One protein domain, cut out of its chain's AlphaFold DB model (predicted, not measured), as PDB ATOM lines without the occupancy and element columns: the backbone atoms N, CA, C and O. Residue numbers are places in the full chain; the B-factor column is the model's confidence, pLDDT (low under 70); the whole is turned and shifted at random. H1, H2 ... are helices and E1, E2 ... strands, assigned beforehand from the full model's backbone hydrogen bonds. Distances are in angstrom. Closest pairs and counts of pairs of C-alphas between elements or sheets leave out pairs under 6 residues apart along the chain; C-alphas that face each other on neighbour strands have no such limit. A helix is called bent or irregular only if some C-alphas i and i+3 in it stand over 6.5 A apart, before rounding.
ATOM      1  N   ARG A 202      44.796  40.513 -22.426       90.25
ATOM      2  CA  ARG A 202      45.368  40.396 -23.758       90.25
ATOM      3  C   ARG A 202      46.267  41.600 -23.985       90.25
ATOM      4  O   ARG A 202      45.781  42.697 -24.247       90.25
ATOM      5  N   ALA A 203      47.571  41.403 -23.805       90.00
ATOM      6  CA  ALA A 203      48.541  42.433 -24.134       90.00
ATOM      7  C   ALA A 203      48.474  42.648 -25.643       90.00
ATOM      8  O   ALA A 203      48.375  41.681 -26.399       90.00
ATOM      9  N   GLN A 204      48.507  43.908 -26.058       90.00
ATOM     10  CA  GLN A 204      48.337  44.300 -27.444       90.00
ATOM     11  C   GLN A 204      49.495  45.212 -27.846       90.00
ATOM     12  O   GLN A 204      49.887  46.112 -27.101       90.00
ATOM     13  N   GLY A 205      50.069  44.952 -29.014       88.50
ATOM     14  CA  GLY A 205      51.035  45.824 -29.657       88.50
ATOM     15  C   GLY A 205      50.383  46.884 -30.539       88.50
ATOM     16  O   GLY A 205      49.160  47.032 -30.602       88.50
ATOM     17  N   ASP A 206      51.227  47.613 -31.260       88.50
ATOM     18  CA  ASP A 206      50.759  48.660 -32.163       88.50
ATOM     19  C   ASP A 206      49.882  48.110 -33.292       88.50
ATOM     20  O   ASP A 206      50.155  47.059 -33.884       88.50
ATOM     21  N   TRP A 207      48.872  48.901 -33.649       90.94
ATOM     22  CA  TRP A 207      48.052  48.675 -34.829       90.94
ATOM     23  C   TRP A 207      48.897  48.721 -36.099       90.94
ATOM     24  O   TRP A 207      49.667  49.657 -36.327       90.94
ATOM     25  N   ARG A 208      48.704  47.732 -36.966       91.44
ATOM     26  CA  ARG A 208      49.282  47.683 -38.306       91.44
ATOM     27  C   ARG A 208      48.178  47.607 -39.344       91.44
ATOM     28  O   ARG A 208      47.114  47.028 -39.113       91.44
ATOM     29  N   TYR A 209      48.455  48.185 -40.504       94.81
ATOM     30  CA  TYR A 209      47.556  48.085 -41.641       94.81
ATOM     31  C   TYR A 209      47.519  46.641 -42.131       94.81
ATOM     32  O   TYR A 209      48.552  45.965 -42.198       94.81
ATOM     33  N   LEU A 210      46.321  46.188 -42.476       96.00
ATOM     34  CA  LEU A 210      46.082  44.873 -43.042       96.00
ATOM     35  C   LEU A 210      45.839  45.003 -44.548       96.00
ATOM     36  O   LEU A 210      45.133  45.905 -44.997       96.00
ATOM     37  N   ALA A 211      46.404  44.083 -45.320       97.00
ATOM     38  CA  ALA A 211      46.007  43.838 -46.698       97.00
ATOM     39  C   ALA A 211      45.564  42.387 -46.867       97.00
ATOM     40  O   ALA A 211      46.066  41.488 -46.195       97.00
ATOM     41  N   GLN A 212      44.623  42.145 -47.771       96.81
ATOM     42  CA  GLN A 212      44.083  40.810 -48.025       96.81
ATOM     43  C   GLN A 212      43.623  40.682 -49.478       96.81
ATOM     44  O   GLN A 212      43.403  41.706 -50.129       96.81
ATOM     45  N   PRO A 213      43.471  39.464 -50.018       96.19
ATOM     46  CA  PRO A 213      42.808  39.270 -51.295       96.19
ATOM     47  C   PRO A 213      41.366  39.777 -51.221       96.19
ATOM     48  O   PRO A 213      40.580  39.300 -50.405       96.19
ATOM     49  N   ASP A 214      41.029  40.725 -52.090       94.12
ATOM     50  CA  ASP A 214      39.668  41.230 -52.260       94.12
ATOM     51  C   ASP A 214      39.415  41.476 -53.757       94.12
ATOM     52  O   ASP A 214      40.057  42.350 -54.348       94.12
ATOM     53  N   PRO A 215      38.512  40.708 -54.397       89.56
ATOM     54  CA  PRO A 215      38.224  40.845 -55.823       89.56
ATOM     55  C   PRO A 215      37.502  42.151 -56.174       89.56
ATOM     56  O   PRO A 215      37.425  42.498 -57.349       89.56
ATOM     57  N   THR A 216      36.953  42.862 -55.187       92.75
ATOM     58  CA  THR A 216      36.254  44.139 -55.378       92.75
ATOM     59  C   THR A 216      37.165  45.353 -55.191       92.75
ATOM     60  O   THR A 216      36.735  46.486 -55.403       92.75
ATOM     61  N   CYS A 217      38.436  45.132 -54.838       94.94
ATOM     62  CA  CYS A 217      39.406  46.197 -54.621       94.94
ATOM     63  C   CYS A 217      39.734  46.950 -55.915       94.94
ATOM     64  O   CYS A 217      40.004  46.342 -56.953       94.94
ATOM     65  N   ALA A 218      39.778  48.282 -55.845       94.38
ATOM     66  CA  ALA A 218      40.203  49.104 -56.971       94.38
ATOM     67  C   ALA A 218      41.656  48.784 -57.364       94.38
ATOM     68  O   ALA A 218      42.523  48.663 -56.501       94.38
ATOM     69  N   GLU A 219      41.953  48.716 -58.668       91.62
ATOM     70  CA  GLU A 219      43.302  48.378 -59.159       91.62
ATOM     71  C   GLU A 219      44.394  49.310 -58.612       91.62
ATOM     72  O   GLU A 219      45.521  48.880 -58.370       91.62
ATOM     73  N   SER A 220      44.055  50.580 -58.367       92.12
ATOM     74  CA  SER A 220      44.958  51.584 -57.791       92.12
ATOM     75  C   SER A 220      45.345  51.315 -56.333       92.12
ATOM     76  O   SER A 220      46.291  51.936 -55.839       92.12
ATOM     77  N   ASP A 221      44.638  50.402 -55.663       95.94
ATOM     78  CA  ASP A 221      44.835  50.027 -54.268       95.94
ATOM     79  C   ASP A 221      45.355  48.579 -54.108       95.94
ATOM     80  O   ASP A 221      45.623  48.117 -52.992       95.94
ATOM     81  N   VAL A 222      45.556  47.862 -55.223       95.69
ATOM     82  CA  VAL A 222      46.126  46.510 -55.244       95.69
ATOM     83  C   VAL A 222      47.651  46.568 -55.271       95.69
ATOM     84  O   VAL A 222      48.274  47.157 -56.155       95.69
ATOM     85  N   VAL A 223      48.287  45.858 -54.340       94.69
ATOM     86  CA  VAL A 223      49.743  45.686 -54.282       94.69
ATOM     87  C   VAL A 223      50.139  44.230 -54.494       94.69
ATOM     88  O   VAL A 223      49.401  43.289 -54.197       94.69
ATOM     89  N   ARG A 224      51.335  44.029 -55.063       93.81
ATOM     90  CA  ARG A 224      51.873  42.699 -55.415       93.81
ATOM     91  C   ARG A 224      50.883  41.833 -56.214       93.81
ATOM     92  O   ARG A 224      50.885  40.611 -56.091       93.81
ATOM     93  N   LYS A 225      50.058  42.481 -57.048       91.50
ATOM     94  CA  LYS A 225      49.044  41.875 -57.930       91.50
ATOM     95  C   LYS A 225      47.927  41.090 -57.223       91.50
ATOM     96  O   LYS A 225      47.144  40.454 -57.912       91.50
ATOM     97  N   THR A 226      47.875  41.093 -55.888       94.00
ATOM     98  CA  THR A 226      47.008  40.165 -55.135       94.00
ATOM     99  C   THR A 226      46.323  40.818 -53.945       94.00
ATOM    100  O   THR A 226      45.160  40.533 -53.685       94.00
ATOM    101  N   TYR A 227      47.024  41.674 -53.199       96.88
ATOM    102  CA  TYR A 227      46.522  42.168 -51.922       96.88
ATOM    103  C   TYR A 227      45.906  43.551 -52.072       96.88
ATOM    104  O   TYR A 227      46.570  44.476 -52.542       96.88
ATOM    105  N   CYS A 228      44.672  43.701 -51.616       96.94
ATOM    106  CA  CYS A 228      44.038  44.992 -51.444       96.94
ATOM    107  C   CYS A 228      44.624  45.692 -50.216       96.94
ATOM    108  O   CYS A 228      44.452  45.212 -49.097       96.94
ATOM    109  N   ALA A 229      45.324  46.808 -50.420       96.88
ATOM    110  CA  ALA A 229      45.936  47.615 -49.361       96.88
ATOM    111  C   ALA A 229      45.232  48.976 -49.198       96.88
ATOM    112  O   ALA A 229      45.862  49.956 -48.798       96.88
ATOM    113  N   GLN A 230      43.934  49.032 -49.520       95.56
ATOM    114  CA  GLN A 230      43.119  50.249 -49.587       95.56
ATOM    115  C   GLN A 230      43.290  51.156 -48.363       95.56
ATOM    116  O   GLN A 230      43.588  52.337 -48.521       95.56
ATOM    117  N   THR A 231      43.192  50.611 -47.146       95.19
ATOM    118  CA  THR A 231      43.314  51.391 -45.902       95.19
ATOM    119  C   THR A 231      44.700  52.022 -45.740       95.19
ATOM    120  O   THR A 231      44.814  53.205 -45.421       95.19
ATOM    121  N   GLY A 232      45.770  51.263 -46.002       95.69
ATOM    122  CA  GLY A 232      47.143  51.772 -45.913       95.69
ATOM    123  C   GLY A 232      47.458  52.798 -47.004       95.69
ATOM    124  O   GLY A 232      48.114  53.809 -46.752       95.69
ATOM    125  N   ILE A 233      46.947  52.582 -48.216       96.50
ATOM    126  CA  ILE A 233      47.111  53.515 -49.336       96.50
ATOM    127  C   ILE A 233      46.341  54.810 -49.085       96.50
ATOM    128  O   ILE A 233      46.886  55.888 -49.319       96.50
ATOM    129  N   ALA A 234      45.111  54.731 -48.574       95.25
ATOM    130  CA  ALA A 234      44.334  55.901 -48.179       95.25
ATOM    131  C   ALA A 234      45.070  56.724 -47.110       95.25
ATOM    132  O   ALA A 234      45.172  57.944 -47.250       95.25
ATOM    133  N   TYR A 235      45.665  56.064 -46.108       95.38
ATOM    134  CA  TYR A 235      46.473  56.739 -45.092       95.38
ATOM    135  C   TYR A 235      47.675  57.472 -45.697       95.38
ATOM    136  O   TYR A 235      47.836  58.667 -45.454       95.38
ATOM    137  N   LEU A 236      48.474  56.802 -46.539       96.06
ATOM    138  CA  LEU A 236      49.590  57.462 -47.218       96.06
ATOM    139  C   LEU A 236      49.084  58.598 -48.119       96.06
ATOM    140  O   LEU A 236      49.660  59.674 -48.126       96.06
ATOM    141  N   ARG A 237      47.987  58.454 -48.868       94.25
ATOM    142  CA  ARG A 237      47.445  59.581 -49.659       94.25
ATOM    143  C   ARG A 237      47.135  60.810 -48.789       94.25
ATOM    144  O   ARG A 237      47.399  61.919 -49.240       94.25
ATOM    145  N   ALA A 238      46.639  60.608 -47.569       95.12
ATOM    146  CA  ALA A 238      46.316  61.681 -46.629       95.12
ATOM    147  C   ALA A 238      47.535  62.286 -45.896       95.12
ATOM    148  O   ALA A 238      47.467  63.444 -45.498       95.12
ATOM    149  N   HIS A 239      48.641  61.545 -45.751       95.56
ATOM    150  CA  HIS A 239      49.834  61.949 -44.985       95.56
ATOM    151  C   HIS A 239      51.059  62.033 -45.901       95.56
ATOM    152  O   HIS A 239      51.839  61.086 -46.011       95.56
ATOM    153  N   ALA A 240      51.191  63.137 -46.643       90.50
ATOM    154  CA  ALA A 240      52.193  63.320 -47.701       90.50
ATOM    155  C   ALA A 240      53.652  63.176 -47.218       90.50
ATOM    156  O   ALA A 240      54.525  62.756 -47.982       90.50
ATOM    157  N   GLU A 241      53.901  63.510 -45.959       93.25
ATOM    158  CA  GLU A 241      55.171  63.406 -45.250       93.25
ATOM    159  C   GLU A 241      55.612  61.956 -45.007       93.25
ATOM    160  O   GLU A 241      56.814  61.672 -45.017       93.25
ATOM    161  N   GLU A 242      54.659  61.031 -44.872       93.44
ATOM    162  CA  GLU A 242      54.937  59.614 -44.669       93.44
ATOM    163  C   GLU A 242      55.307  58.941 -45.996       93.44
ATOM    164  O   GLU A 242      54.581  59.000 -47.004       93.44
ATOM    165  N   LYS A 243      56.480  58.302 -46.018       92.00
ATOM    166  CA  LYS A 243      57.040  57.662 -47.224       92.00
ATOM    167  C   LYS A 243      56.677  56.187 -47.327       92.00
ATOM    168  O   LYS A 243      56.530  55.672 -48.442       92.00
ATOM    169  N   GLU A 244      56.561  55.524 -46.182       93.81
ATOM    170  CA  GLU A 244      56.296  54.097 -46.072       93.81
ATOM    171  C   GLU A 244      55.599  53.743 -44.753       93.81
ATOM    172  O   GLU A 244      55.667  54.508 -43.799       93.81
ATOM    173  N   LEU A 245      54.940  52.584 -44.706       93.00
ATOM    174  CA  LEU A 245      54.345  52.022 -43.494       93.00
ATOM    175  C   LEU A 245      54.434  50.492 -43.471       93.00
ATOM    176  O   LEU A 245      54.556  49.842 -44.515       93.00
ATOM    177  N   ASP A 246      54.334  49.923 -42.269       91.69
ATOM    178  CA  ASP A 246      54.273  48.476 -42.059       91.69
ATOM    179  C   ASP A 246      52.898  47.943 -42.483       91.69
ATOM    180  O   ASP A 246      51.857  48.403 -42.002       91.69
ATOM    181  N   LEU A 247      52.896  46.937 -43.354       93.81
ATOM    182  CA  LEU A 247      51.702  46.285 -43.872       93.81
ATOM    183  C   LEU A 247      51.786  44.780 -43.605       93.81
ATOM    184  O   LEU A 247      52.729  44.110 -44.027       93.81
ATOM    185  N   ILE A 248      50.783  44.230 -42.935       94.12
ATOM    186  CA  ILE A 248      50.627  42.782 -42.798       94.12
ATOM    187  C   ILE A 248      49.656  42.326 -43.879       94.12
ATOM    188  O   ILE A 248      48.526  42.797 -43.936       94.12
ATOM    189  N   ALA A 249      50.093  41.430 -44.757       95.38
ATOM    190  CA  ALA A 249      49.246  40.872 -45.800       95.38
ATOM    191  C   ALA A 249      48.792  39.463 -45.414       95.38
ATOM    192  O   ALA A 249      49.620  38.563 -45.299       95.38
ATOM    193  N   SER A 250      47.491  39.257 -45.231       96.19
ATOM    194  CA  SER A 250      46.921  37.918 -45.094       96.19
ATOM    195  C   SER A 250      46.894  37.230 -46.457       96.19
ATOM    196  O   SER A 250      46.513  37.843 -47.452       96.19
ATOM    197  N   LYS A 251      47.247  35.945 -46.519       95.06
ATOM    198  CA  LYS A 251      47.162  35.134 -47.750       95.06
ATOM    199  C   LYS A 251      45.721  34.809 -48.162       95.06
ATOM    200  O   LYS A 251      45.499  34.392 -49.296       95.06
ATOM    201  N   TYR A 252      44.762  35.005 -47.261       94.56
ATOM    202  CA  TYR A 252      43.342  34.706 -47.449       94.56
ATOM    203  C   TYR A 252      42.478  35.888 -46.996       94.56
ATOM    204  O   TYR A 252      42.946  36.744 -46.245       94.56
ATOM    205  N   ALA A 253      41.222  35.933 -47.441       94.62
ATOM    206  CA  ALA A 253      40.252  36.886 -46.910       94.62
ATOM    207  C   ALA A 253      39.963  36.575 -45.432       94.62
ATOM    208  O   ALA A 253      39.793  35.412 -45.066       94.62
ATOM    209  N   VAL A 254      39.920  37.612 -44.604       95.31
ATOM    210  CA  VAL A 254      39.789  37.551 -43.145       95.31
ATOM    211  C   VAL A 254      38.711  38.514 -42.657       95.31
ATOM    212  O   VAL A 254      38.273  39.422 -43.371       95.31
ATOM    213  N   ARG A 255      38.260  38.300 -41.426       94.94
ATOM    214  CA  ARG A 255      37.247  39.093 -40.728       94.94
ATOM    215  C   ARG A 255      37.767  39.512 -39.357       94.94
ATOM    216  O   ARG A 255      38.714  38.934 -38.829       94.94
ATOM    217  N   ALA A 256      37.125  40.515 -38.763       94.50
ATOM    218  CA  ALA A 256      37.398  40.885 -37.380       94.50
ATOM    219  C   ALA A 256      37.212  39.674 -36.446       94.50
ATOM    220  O   ALA A 256      36.230  38.940 -36.560       94.50
ATOM    221  N   GLY A 257      38.166  39.474 -35.539       91.19
ATOM    222  CA  GLY A 257      38.247  38.330 -34.633       91.19
ATOM    223  C   GLY A 257      39.197  37.220 -35.096       91.19
ATOM    224  O   GLY A 257      39.677  36.467 -34.242       91.19
ATOM    225  N   ASP A 258      39.523  37.145 -36.392       95.31
ATOM    226  CA  ASP A 258      40.408  36.108 -36.931       95.31
ATOM    227  C   ASP A 258      41.822  36.199 -36.343       95.31
ATOM    228  O   ASP A 258      42.356  37.283 -36.095       95.31
ATOM    229  N   VAL A 259      42.445  35.034 -36.146       92.25
ATOM    230  CA  VAL A 259      43.825  34.903 -35.665       92.25
ATOM    231  C   VAL A 259      44.708  34.413 -36.803       92.25
ATOM    232  O   VAL A 259      44.535  33.307 -37.317       92.25
ATOM    233  N   LEU A 260      45.690  35.229 -37.169       90.44
ATOM    234  CA  LEU A 260      46.664  34.955 -38.210       90.44
ATOM    235  C   LEU A 260      47.969  34.482 -37.571       90.44
ATOM    236  O   LEU A 260      48.581  35.165 -36.750       90.44
ATOM    237  N   LYS A 261      48.393  33.283 -37.961       84.38
ATOM    238  CA  LYS A 261      49.707  32.729 -37.619       84.38
ATOM    239  C   LYS A 261      50.713  33.087 -38.712       84.38
ATOM    240  O   LYS A 261      50.307  33.410 -39.827       84.38
ATOM    241  N   ASP A 262      52.003  32.954 -38.422       82.44
ATOM    242  CA  ASP A 262      53.095  33.317 -39.341       82.44
ATOM    243  C   ASP A 262      52.941  32.730 -40.753       82.44
ATOM    244  O   ASP A 262      53.214  33.393 -41.751       82.44
ATOM    245  N   GLU A 263      52.429  31.504 -40.868       87.00
ATOM    246  CA  GLU A 263      52.208  30.840 -42.156       87.00
ATOM    247  C   GLU A 263      51.102  31.489 -43.005       87.00
ATOM    248  O   GLU A 263      51.131  31.387 -44.235       87.00
ATOM    249  N   ALA A 264      50.141  32.162 -42.373       89.62
ATOM    250  CA  ALA A 264      49.003  32.805 -43.024       89.62
ATOM    251  C   ALA A 264      49.294  34.253 -43.452       89.62
ATOM    252  O   ALA A 264      48.469  34.846 -44.149       89.62
ATOM    253  N   VAL A 265      50.453  34.813 -43.082       91.31
ATOM    254  CA  VAL A 265      50.790  36.222 -43.325       91.31
ATOM    255  C   VAL A 265      52.063  36.408 -44.150       91.31
ATOM    256  O   VAL A 265      52.964  35.572 -44.179       91.31
ATOM    257  N   GLU A 266      52.149  37.544 -44.833       92.88
ATOM    258  CA  GLU A 266      53.388  38.113 -45.348       92.88
ATOM    259  C   GLU A 266      53.618  39.482 -44.700       92.88
ATOM    260  O   GLU A 266      52.730  40.332 -44.677       92.88
ATOM    261  N   GLN A 267      54.832  39.714 -44.203       92.12
ATOM    262  CA  GLN A 267      55.243  41.021 -43.699       92.12
ATOM    263  C   GLN A 267      55.778  41.873 -44.856       92.12
ATOM    264  O   GLN A 267      56.738  41.494 -45.544       92.12
ATOM    265  N   LEU A 268      55.126  43.009 -45.106       94.00
ATOM    266  CA  LEU A 268      55.406  43.904 -46.223       94.00
ATOM    267  C   LEU A 268      55.631  45.341 -45.732       94.00
ATOM    268  O   LEU A 268      55.082  45.763 -44.720       94.00
ATOM    269  N   VAL A 269      56.386  46.124 -46.496       94.81
ATOM    270  CA  VAL A 269      56.413  47.591 -46.383       94.81
ATOM    271  C   VAL A 269      55.644  48.174 -47.548       94.81
ATOM    272  O   VAL A 269      56.062  47.994 -48.695       94.81
ATOM    273  N   LEU A 270      54.559  48.893 -47.267       96.19
ATOM    274  CA  LEU A 270      53.841  49.688 -48.258       96.19
ATOM    275  C   LEU A 270      54.534  51.040 -48.410       96.19
ATOM    276  O   LEU A 270      54.720  51.745 -47.425       96.19
ATOM    277  N   LYS A 271      54.884  51.430 -49.634       95.38
ATOM    278  CA  LYS A 271      55.547  52.709 -49.905       95.38
ATOM    279  C   LYS A 271      55.093  53.351 -51.199       95.38
ATOM    280  O   LYS A 271      54.584  52.691 -52.110       95.38
ATOM    281  N   ARG A 272      55.343  54.653 -51.296       94.19
ATOM    282  CA  ARG A 272      55.106  55.426 -52.517       94.19
ATOM    283  C   ARG A 272      56.054  54.996 -53.635       94.19
ATOM    284  O   ARG A 272      57.232  54.713 -53.411       94.19
ATOM    285  N   ALA A 273      55.536  54.984 -54.853       88.62
ATOM    286  CA  ALA A 273      56.280  54.805 -56.092       88.62
ATOM    287  C   ALA A 273      55.954  55.949 -57.059       88.62
ATOM    288  O   ALA A 273      54.970  56.662 -56.879       88.62
ATOM    289  N   SER A 274      56.762  56.107 -58.110       83.06
ATOM    290  CA  SER A 274      56.556  57.143 -59.133       83.06
ATOM    291  C   SER A 274      55.159  57.097 -59.765       83.06
ATOM    292  O   SER A 274      54.607  58.143 -60.079       83.06
ATOM    293  N   ASN A 275      54.570  55.900 -59.881       82.50
ATOM    294  CA  ASN A 275      53.249  55.671 -60.471       82.50
ATOM    295  C   ASN A 275      52.278  55.015 -59.467       82.50
ATOM    296  O   ASN A 275      51.620  54.032 -59.800       82.50
ATOM    297  N   GLY A 276      52.222  55.508 -58.225       89.31
ATOM    298  CA  GLY A 276      51.267  55.041 -57.211       89.31
ATOM    299  C   GLY A 276      51.944  54.427 -55.990       89.31
ATOM    300  O   GLY A 276      52.759  55.077 -55.336       89.31
ATOM    301  N   PHE A 277      51.600  53.182 -55.664       94.88
ATOM    302  CA  PHE A 277      52.074  52.501 -54.458       94.88
ATOM    303  C   PHE A 277      52.635  51.123 -54.791       94.88
ATOM    304  O   PHE A 277      52.197  50.458 -55.728       94.88
ATOM    305  N   LYS A 278      53.621  50.685 -54.013       94.75
ATOM    306  CA  LYS A 278      54.151  49.321 -54.081       94.75
ATOM    307  C   LYS A 278      54.386  48.770 -52.688       94.75
ATOM    308  O   LYS A 278      54.613  49.532 -51.753       94.75
ATOM    309  N   ALA A 279      54.382  47.447 -52.581       95.69
ATOM    310  CA  ALA A 279      54.724  46.756 -51.351       95.69
ATOM    311  C   ALA A 279      55.896  45.797 -51.582       95.69
ATOM    312  O   ALA A 279      55.836  44.956 -52.482       95.69
ATOM    313  N   ASP A 280      56.935  45.919 -50.759       94.00
ATOM    314  CA  ASP A 280      58.124  45.064 -50.803       94.00
ATOM    315  C   ASP A 280      58.157  44.162 -49.559       94.00
ATOM    316  O   ASP A 280      57.729  44.576 -48.482       94.00
ATOM    317  N   LYS A 281      58.657  42.923 -49.689       92.00
ATOM    318  CA  LYS A 281      58.816  42.024 -48.533       92.00
ATOM    319  C   LYS A 281      59.849  42.596 -47.567       92.00
ATOM    320  O   LYS A 281      60.959  42.925 -47.985       92.00
ATOM    321  N   ARG A 282      59.509  42.651 -46.282       86.25
ATOM    322  CA  ARG A 282      60.444  43.010 -45.212       86.25
ATOM    323  C   ARG A 282      60.088  42.221 -43.971       86.25
ATOM    324  O   ARG A 282      58.947  42.245 -43.530       86.25
ATOM    325  N   TRP A 283      61.081  41.544 -43.415       75.19
ATOM    326  CA  TRP A 283      60.953  40.987 -42.081       75.19
ATOM    327  C   TRP A 283      61.124  42.116 -41.069       75.19
ATOM    328  O   TRP A 283      62.135  42.825 -41.099       75.19
ATOM    329  N   PHE A 284      60.136  42.315 -40.206       70.44
ATOM    330  CA  PHE A 284      60.249  43.255 -39.102       70.44
ATOM    331  C   PHE A 284      60.659  42.477 -37.852       70.44
ATOM    332  O   PHE A 284      59.834  41.826 -37.217       70.44
ATOM    333  N   GLU A 285      61.936  42.550 -37.476       55.31
ATOM    334  CA  GLU A 285      62.360  42.131 -36.140       55.31
ATOM    335  C   GLU A 285      62.023  43.228 -35.133       55.31
ATOM    336  O   GLU A 285      62.627  44.302 -35.147       55.31
ATOM    337  N   ARG A 286      61.025  42.922 -34.301       52.62
ATOM    338  CA  ARG A 286      60.673  43.451 -32.974       52.62
ATOM    339  C   ARG A 286      59.169  43.268 -32.863       52.62
ATOM    340  O   ARG A 286      58.406  43.967 -33.533       52.62
ATOM    341  N   SER A 287      58.771  42.301 -32.044       62.09
ATOM    342  CA  SER A 287      57.417  42.257 -31.511       62.09
ATOM    343  C   SER A 287      57.071  43.669 -31.031       62.09
ATOM    344  O   SER A 287      57.835  44.255 -30.257       62.09
ATOM    345  N   LYS A 288      55.998  44.262 -31.565       70.25
ATOM    346  CA  LYS A 288      55.505  45.561 -31.060       70.25
ATOM    347  C   LYS A 288      54.610  45.348 -29.841       70.25
ATOM    348  O   LYS A 288      54.027  46.303 -29.336       70.25
ATOM    349  N   LEU A 289      54.501  44.104 -29.372       84.31
ATOM    350  CA  LEU A 289      53.809  43.752 -28.152       84.31
ATOM    351  C   LEU A 289      54.481  44.447 -26.968       84.31
ATOM    352  O   LEU A 289      55.613  44.142 -26.594       84.31
ATOM    353  N   THR A 290      53.753  45.374 -26.360       84.94
ATOM    354  CA  THR A 290      54.160  45.977 -25.096       84.94
ATOM    355  C   THR A 290      53.391  45.283 -23.987       84.94
ATOM    356  O   THR A 290      52.199  45.517 -23.800       84.94
ATOM    357  N   ILE A 291      54.070  44.399 -23.258       84.81
ATOM    358  CA  ILE A 291      53.489  43.762 -22.077       84.81
ATOM    359  C   ILE A 291      53.545  44.778 -20.928       84.81
ATOM    360  O   ILE A 291      54.623  45.321 -20.658       84.81
ATOM    361  N   PRO A 292      52.417  45.069 -20.252       86.06
ATOM    362  CA  PRO A 292      52.417  45.982 -19.120       86.06
ATOM    363  C   PRO A 292      53.393  45.539 -18.024       86.06
ATOM    364  O   PRO A 292      53.614  44.349 -17.795       86.06
ATOM    365  N   SER A 293      53.979  46.509 -17.320       85.69
ATOM    366  CA  SER A 293      54.886  46.224 -16.205       85.69
ATOM    367  C   SER A 293      54.185  45.388 -15.132       85.69
ATOM    368  O   SER A 293      53.085  45.733 -14.707       85.69
ATOM    369  N   GLY A 294      54.837  44.315 -14.676       84.31
ATOM    370  CA  GLY A 294      54.264  43.363 -13.717       84.31
ATOM    371  C   GLY A 294      53.329  42.321 -14.339       84.31
ATOM    372  O   GLY A 294      52.629  41.632 -13.602       84.31
ATOM    373  N   CYS A 295      53.341  42.196 -15.667       90.88
ATOM    374  CA  CYS A 295      52.707  41.107 -16.394       90.88
ATOM    375  C   CYS A 295      53.741  40.317 -17.203       90.88
ATOM    376  O   CYS A 295      54.808  40.828 -17.556       90.88
ATOM    377  N   SER A 296      53.415  39.070 -17.524       90.38
ATOM    378  CA  SER A 296      54.225  38.200 -18.376       90.38
ATOM    379  C   SER A 296      53.343  37.440 -19.355       90.38
ATOM    380  O   SER A 296      52.310  36.908 -18.955       90.38
ATOM    381  N   ALA A 297      53.766  37.361 -20.619       89.75
ATOM    382  CA  ALA A 297      53.064  36.575 -21.625       89.75
ATOM    383  C   ALA A 297      53.066  35.088 -21.248       89.75
ATOM    384  O   ALA A 297      54.110  34.526 -20.910       89.75
ATOM    385  N   THR A 298      51.895  34.466 -21.322       88.94
ATOM    386  CA  THR A 298      51.686  33.034 -21.074       88.94
ATOM    387  C   THR A 298      51.602  32.230 -22.364       88.94
ATOM    388  O   THR A 298      51.791  31.015 -22.354       88.94
ATOM    389  N   GLU A 299      51.383  32.911 -23.487       88.31
ATOM    390  CA  GLU A 299      51.302  32.330 -24.819       88.31
ATOM    391  C   GLU A 299      52.224  33.066 -25.795       88.31
ATOM    392  O   GLU A 299      52.629  34.209 -25.569       88.31
ATOM    393  N   ALA A 300      52.543  32.407 -26.911       86.62
ATOM    394  CA  ALA A 300      53.207  33.071 -28.022       86.62
ATOM    395  C   ALA A 300      52.300  34.165 -28.600       86.62
ATOM    396  O   ALA A 300      51.084  33.988 -28.705       86.62
ATOM    397  N   ALA A 301      52.903  35.282 -29.001       87.62
ATOM    398  CA  ALA A 301      52.172  36.357 -29.648       87.62
ATOM    399  C   ALA A 301      51.583  35.894 -30.990       87.62
ATOM    400  O   ALA A 301      52.207  35.142 -31.740       87.62
ATOM    401  N   VAL A 302      50.372  36.356 -31.290       88.62
ATOM    402  CA  VAL A 302      49.647  36.085 -32.534       88.62
ATOM    403  C   VAL A 302      49.180  37.390 -33.161       88.62
ATOM    404  O   VAL A 302      48.986  38.382 -32.466       88.62
ATOM    405  N   PHE A 303      48.946  37.402 -34.469       90.25
ATOM    406  CA  PHE A 303      48.311  38.540 -35.123       90.25
ATOM    407  C   PHE A 303      46.793  38.378 -35.077       90.25
ATOM    408  O   PHE A 303      46.263  37.445 -35.674       90.25
ATOM    409  N   ARG A 304      46.071  39.271 -34.400       92.94
ATOM    410  CA  ARG A 304      44.603  39.285 -34.416       92.94
ATOM    411  C   ARG A 304      44.085  40.393 -35.317       92.94
ATOM    412  O   ARG A 304      44.627  41.497 -35.332       92.94
ATOM    413  N   VAL A 305      43.045  40.082 -36.081       95.12
ATOM    414  CA  VAL A 305      42.351  41.028 -36.956       95.12
ATOM    415  C   VAL A 305      41.259  41.745 -36.172       95.12
ATOM    416  O   VAL A 305      40.447  41.106 -35.503       95.12
ATOM    417  N   HIS A 306      41.198  43.066 -36.289       95.25
ATOM    418  CA  HIS A 306      40.188  43.897 -35.635       95.25
ATOM    419  C   HIS A 306      39.516  44.812 -36.645       95.25
ATOM    420  O   HIS A 306      40.156  45.282 -37.585       95.25
ATOM    421  N   ASP A 307      38.238  45.090 -36.408       93.31
ATOM    422  CA  ASP A 307      37.568  46.223 -37.032       93.31
ATOM    423  C   ASP A 307      37.902  47.495 -36.252       93.31
ATOM    424  O   ASP A 307      37.845  47.519 -35.019       93.31
ATOM    425  N   ARG A 308      38.280  48.545 -36.976       89.69
ATOM    426  CA  ARG A 308      38.498  49.876 -36.430       89.69
ATOM    427  C   ARG A 308      38.073  50.906 -37.462       89.69
ATOM    428  O   ARG A 308      38.603  50.939 -38.570       89.69
ATOM    429  N   ASP A 309      37.131  51.758 -37.070       86.31
ATOM    430  CA  ASP A 309      36.606  52.840 -37.906       86.31
ATOM    431  C   ASP A 309      36.092  52.338 -39.278       86.31
ATOM    432  O   ASP A 309      36.224  53.019 -40.295       86.31
ATOM    433  N   GLY A 310      35.516  51.125 -39.310       86.50
ATOM    434  CA  GLY A 310      34.982  50.490 -40.521       86.50
ATOM    435  C   GLY A 310      36.036  49.888 -41.458       86.50
ATOM    436  O   GLY A 310      35.718  49.563 -42.603       86.50
ATOM    437  N   ALA A 311      37.283  49.755 -41.004       91.12
ATOM    438  CA  ALA A 311      38.363  49.108 -41.737       91.12
ATOM    439  C   ALA A 311      39.055  48.039 -40.885       91.12
ATOM    440  O   ALA A 311      39.097  48.116 -39.658       91.12
ATOM    441  N   LEU A 312      39.644  47.043 -41.550       94.31
ATOM    442  CA  LEU A 312      40.376  45.987 -40.863       94.31
ATOM    443  C   LEU A 312      41.828  46.390 -40.600       94.31
ATOM    444  O   LEU A 312      42.551  46.843 -41.492       94.31
ATOM    445  N   PHE A 313      42.256  46.154 -39.368       95.19
ATOM    446  CA  PHE A 313      43.628  46.298 -38.907       95.19
ATOM    447  C   PHE A 313      44.078  45.000 -38.264       95.19
ATOM    448  O   PHE A 313      43.275  44.120 -37.951       95.19
ATOM    449  N   VAL A 314      45.379  44.893 -38.042       93.12
ATOM    450  CA  VAL A 314      45.942  43.793 -37.278       93.12
ATOM    451  C   VAL A 314      46.746  44.337 -36.111       93.12
ATOM    452  O   VAL A 314      47.451  45.338 -36.248       93.12
ATOM    453  N   ALA A 315      46.644  43.680 -34.967       92.06
ATOM    454  CA  ALA A 315      47.515  43.917 -33.832       92.06
ATOM    455  C   ALA A 315      48.190  42.607 -33.442       92.06
ATOM    456  O   ALA A 315      47.626  41.522 -33.585       92.06
ATOM    457  N   GLU A 316      49.431  42.713 -32.986       90.62
ATOM    458  CA  GLU A 316      50.094  41.598 -32.327       90.62
ATOM    459  C   GLU A 316      49.564  41.507 -30.897       90.62
ATOM    460  O   GLU A 316      49.559  42.503 -30.177       90.62
ATOM    461  N   GLU A 317      49.106  40.334 -30.489       91.56
ATOM    462  CA  GLU A 317      48.468  40.112 -29.202       91.56
ATOM    463  C   GLU A 317      48.996  38.849 -28.533       91.56
ATOM    464  O   GLU A 317      49.194  37.829 -29.190       91.56
ATOM    465  N   ALA A 318      49.143  38.878 -27.214       91.38
ATOM    466  CA  ALA A 318      49.427  37.685 -26.421       91.38
ATOM    467  C   ALA A 318      48.595  37.691 -25.142       91.38
ATOM    468  O   ALA A 318      48.400  38.741 -24.520       91.38
ATOM    469  N   LEU A 319      48.132  36.514 -24.719       92.12
ATOM    470  CA  LEU A 319      47.631  36.370 -23.358       92.12
ATOM    471  C   LEU A 319      48.782  36.581 -22.377       92.12
ATOM    472  O   LEU A 319      49.895  36.097 -22.585       92.12
ATOM    473  N   SER A 320      48.522  37.386 -21.355       92.06
ATOM    474  CA  SER A 320      49.487  37.758 -20.332       92.06
ATOM    475  C   SER A 320      48.840  37.690 -18.965       92.06
ATOM    476  O   SER A 320      47.757  38.240 -18.764       92.06
ATOM    477  N   ASP A 321      49.545  37.071 -18.028       91.94
ATOM    478  CA  ASP A 321      49.162  37.064 -16.624       91.94
ATOM    479  C   ASP A 321      49.875  38.203 -15.905       91.94
ATOM    480  O   ASP A 321      51.091  38.380 -16.020       91.94
ATOM    481  N   CYS A 322      49.094  38.984 -15.175       92.69
ATOM    482  CA  CYS A 322      49.526  40.083 -14.330       92.69
ATOM    483  C   CYS A 322      49.394  39.695 -12.863       92.69
ATOM    484  O   CYS A 322      48.531  38.895 -12.500       92.69
ATOM    485  N   GLY A 323      50.216  40.299 -12.010       93.06
ATOM    486  CA  GLY A 323      50.116  40.141 -10.562       93.06
ATOM    487  C   GLY A 323      51.478  40.040  -9.894       93.06
ATOM    488  O   GLY A 323      52.508  40.420 -10.458       93.06
TER     489      GLY A 323
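Overview. This is residues 202 to 323 of the 461 residues of an uncharacterized protein of Asticcacaulis excentricus (strain ATCC 15261 / DSM 4724 / KCTC 12464 / NCIMB 9791 / VKM B-1370 / CB 48) (UniProt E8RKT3). One strongly twisted sheet of eight strands runs the length of the domain; towards one end E2, E3, E4 and E5 wrap round the single helix H1, and the long, bent strand E8 reaches to the other end, with E7 and the short strands E1 and E6 beside it. The printed part has 122 residues, with one named helix and eight named strands in the order E1, E2, H1, E3, E4, E5, E6, E7, E8. The sheet is branched and mixed, and the class is mostly strand. The whole is compact, with a radius of gyration of the C-alphas of 15.0 A, and elongated, spanning 52 by 30 by 27 A.

Along the chain. E1, residues 202 to 204, begins at C-alpha 202 (45.368, 40.396, -23.758). E2 is residues 208 to 213, 16.8 A long, and H1 is residues 230 to 238, 12.2 A, from C-alpha 230 (43.119, 50.249, -49.587). E3 is residues 244 to 250, 18.7 A; E4 is residues 265 to 273, 23.2 A; E5 is residues 276 to 281, 17.4 A. E6, residues 295 to 297, is short. E7 is residues 302 to 308, 18.2 A, and E8, residues 311 to 322, is 30.9 A and ends at C-alpha 322 (49.526, 40.083, -14.330).

Arrangement. E8 has four antiparallel neighbours, E1 and E2 on one side of it, E6 and E7 on the other side, and bends by 51 degrees at residue 314. E7 and E8 form a hairpin, with N 304 and O 315 at 2.9 A. Farther along E8, N 203 of E1 and O 318 are 2.9 A apart, and N 296 of E6 and O 321 are 2.9 A apart. E2 and E8 are antiparallel neighbours, with N 208 and O 314 within hydrogen-bond range at 2.8 A. On the other side of E2 is E3, parallel, with N 211 and O 248 at 2.8 A; E2, H1 and E3 are a strand-helix-strand unit, two parallel neighbour strands with a helix between, its crossover right-handed. E3, E4 and E5 are a meander, each strand the antiparallel neighbour of the one before, with N 247 and O 268 at 2.8 A and N 271 and O 278 at 2.9 A. The sheet curls round H1, which is on it; the closest C-alphas of E2 and H1 are those of Tyr 209 and Gly 232, 5.7 A. In H1 every O i to N i+4 pair is within hydrogen-bond range. E1 and E5 are apart.

Size, cuts and confidence. The two C-alphas farthest apart are those of Asn 275 and Gly 323, 52.4 A. The printed part has no cut. The links E2 to H1, E3 to E4 and E5 to E6 are long. The mean pLDDT of the printed part is 90.7, and residues 285 to 287 are under 70.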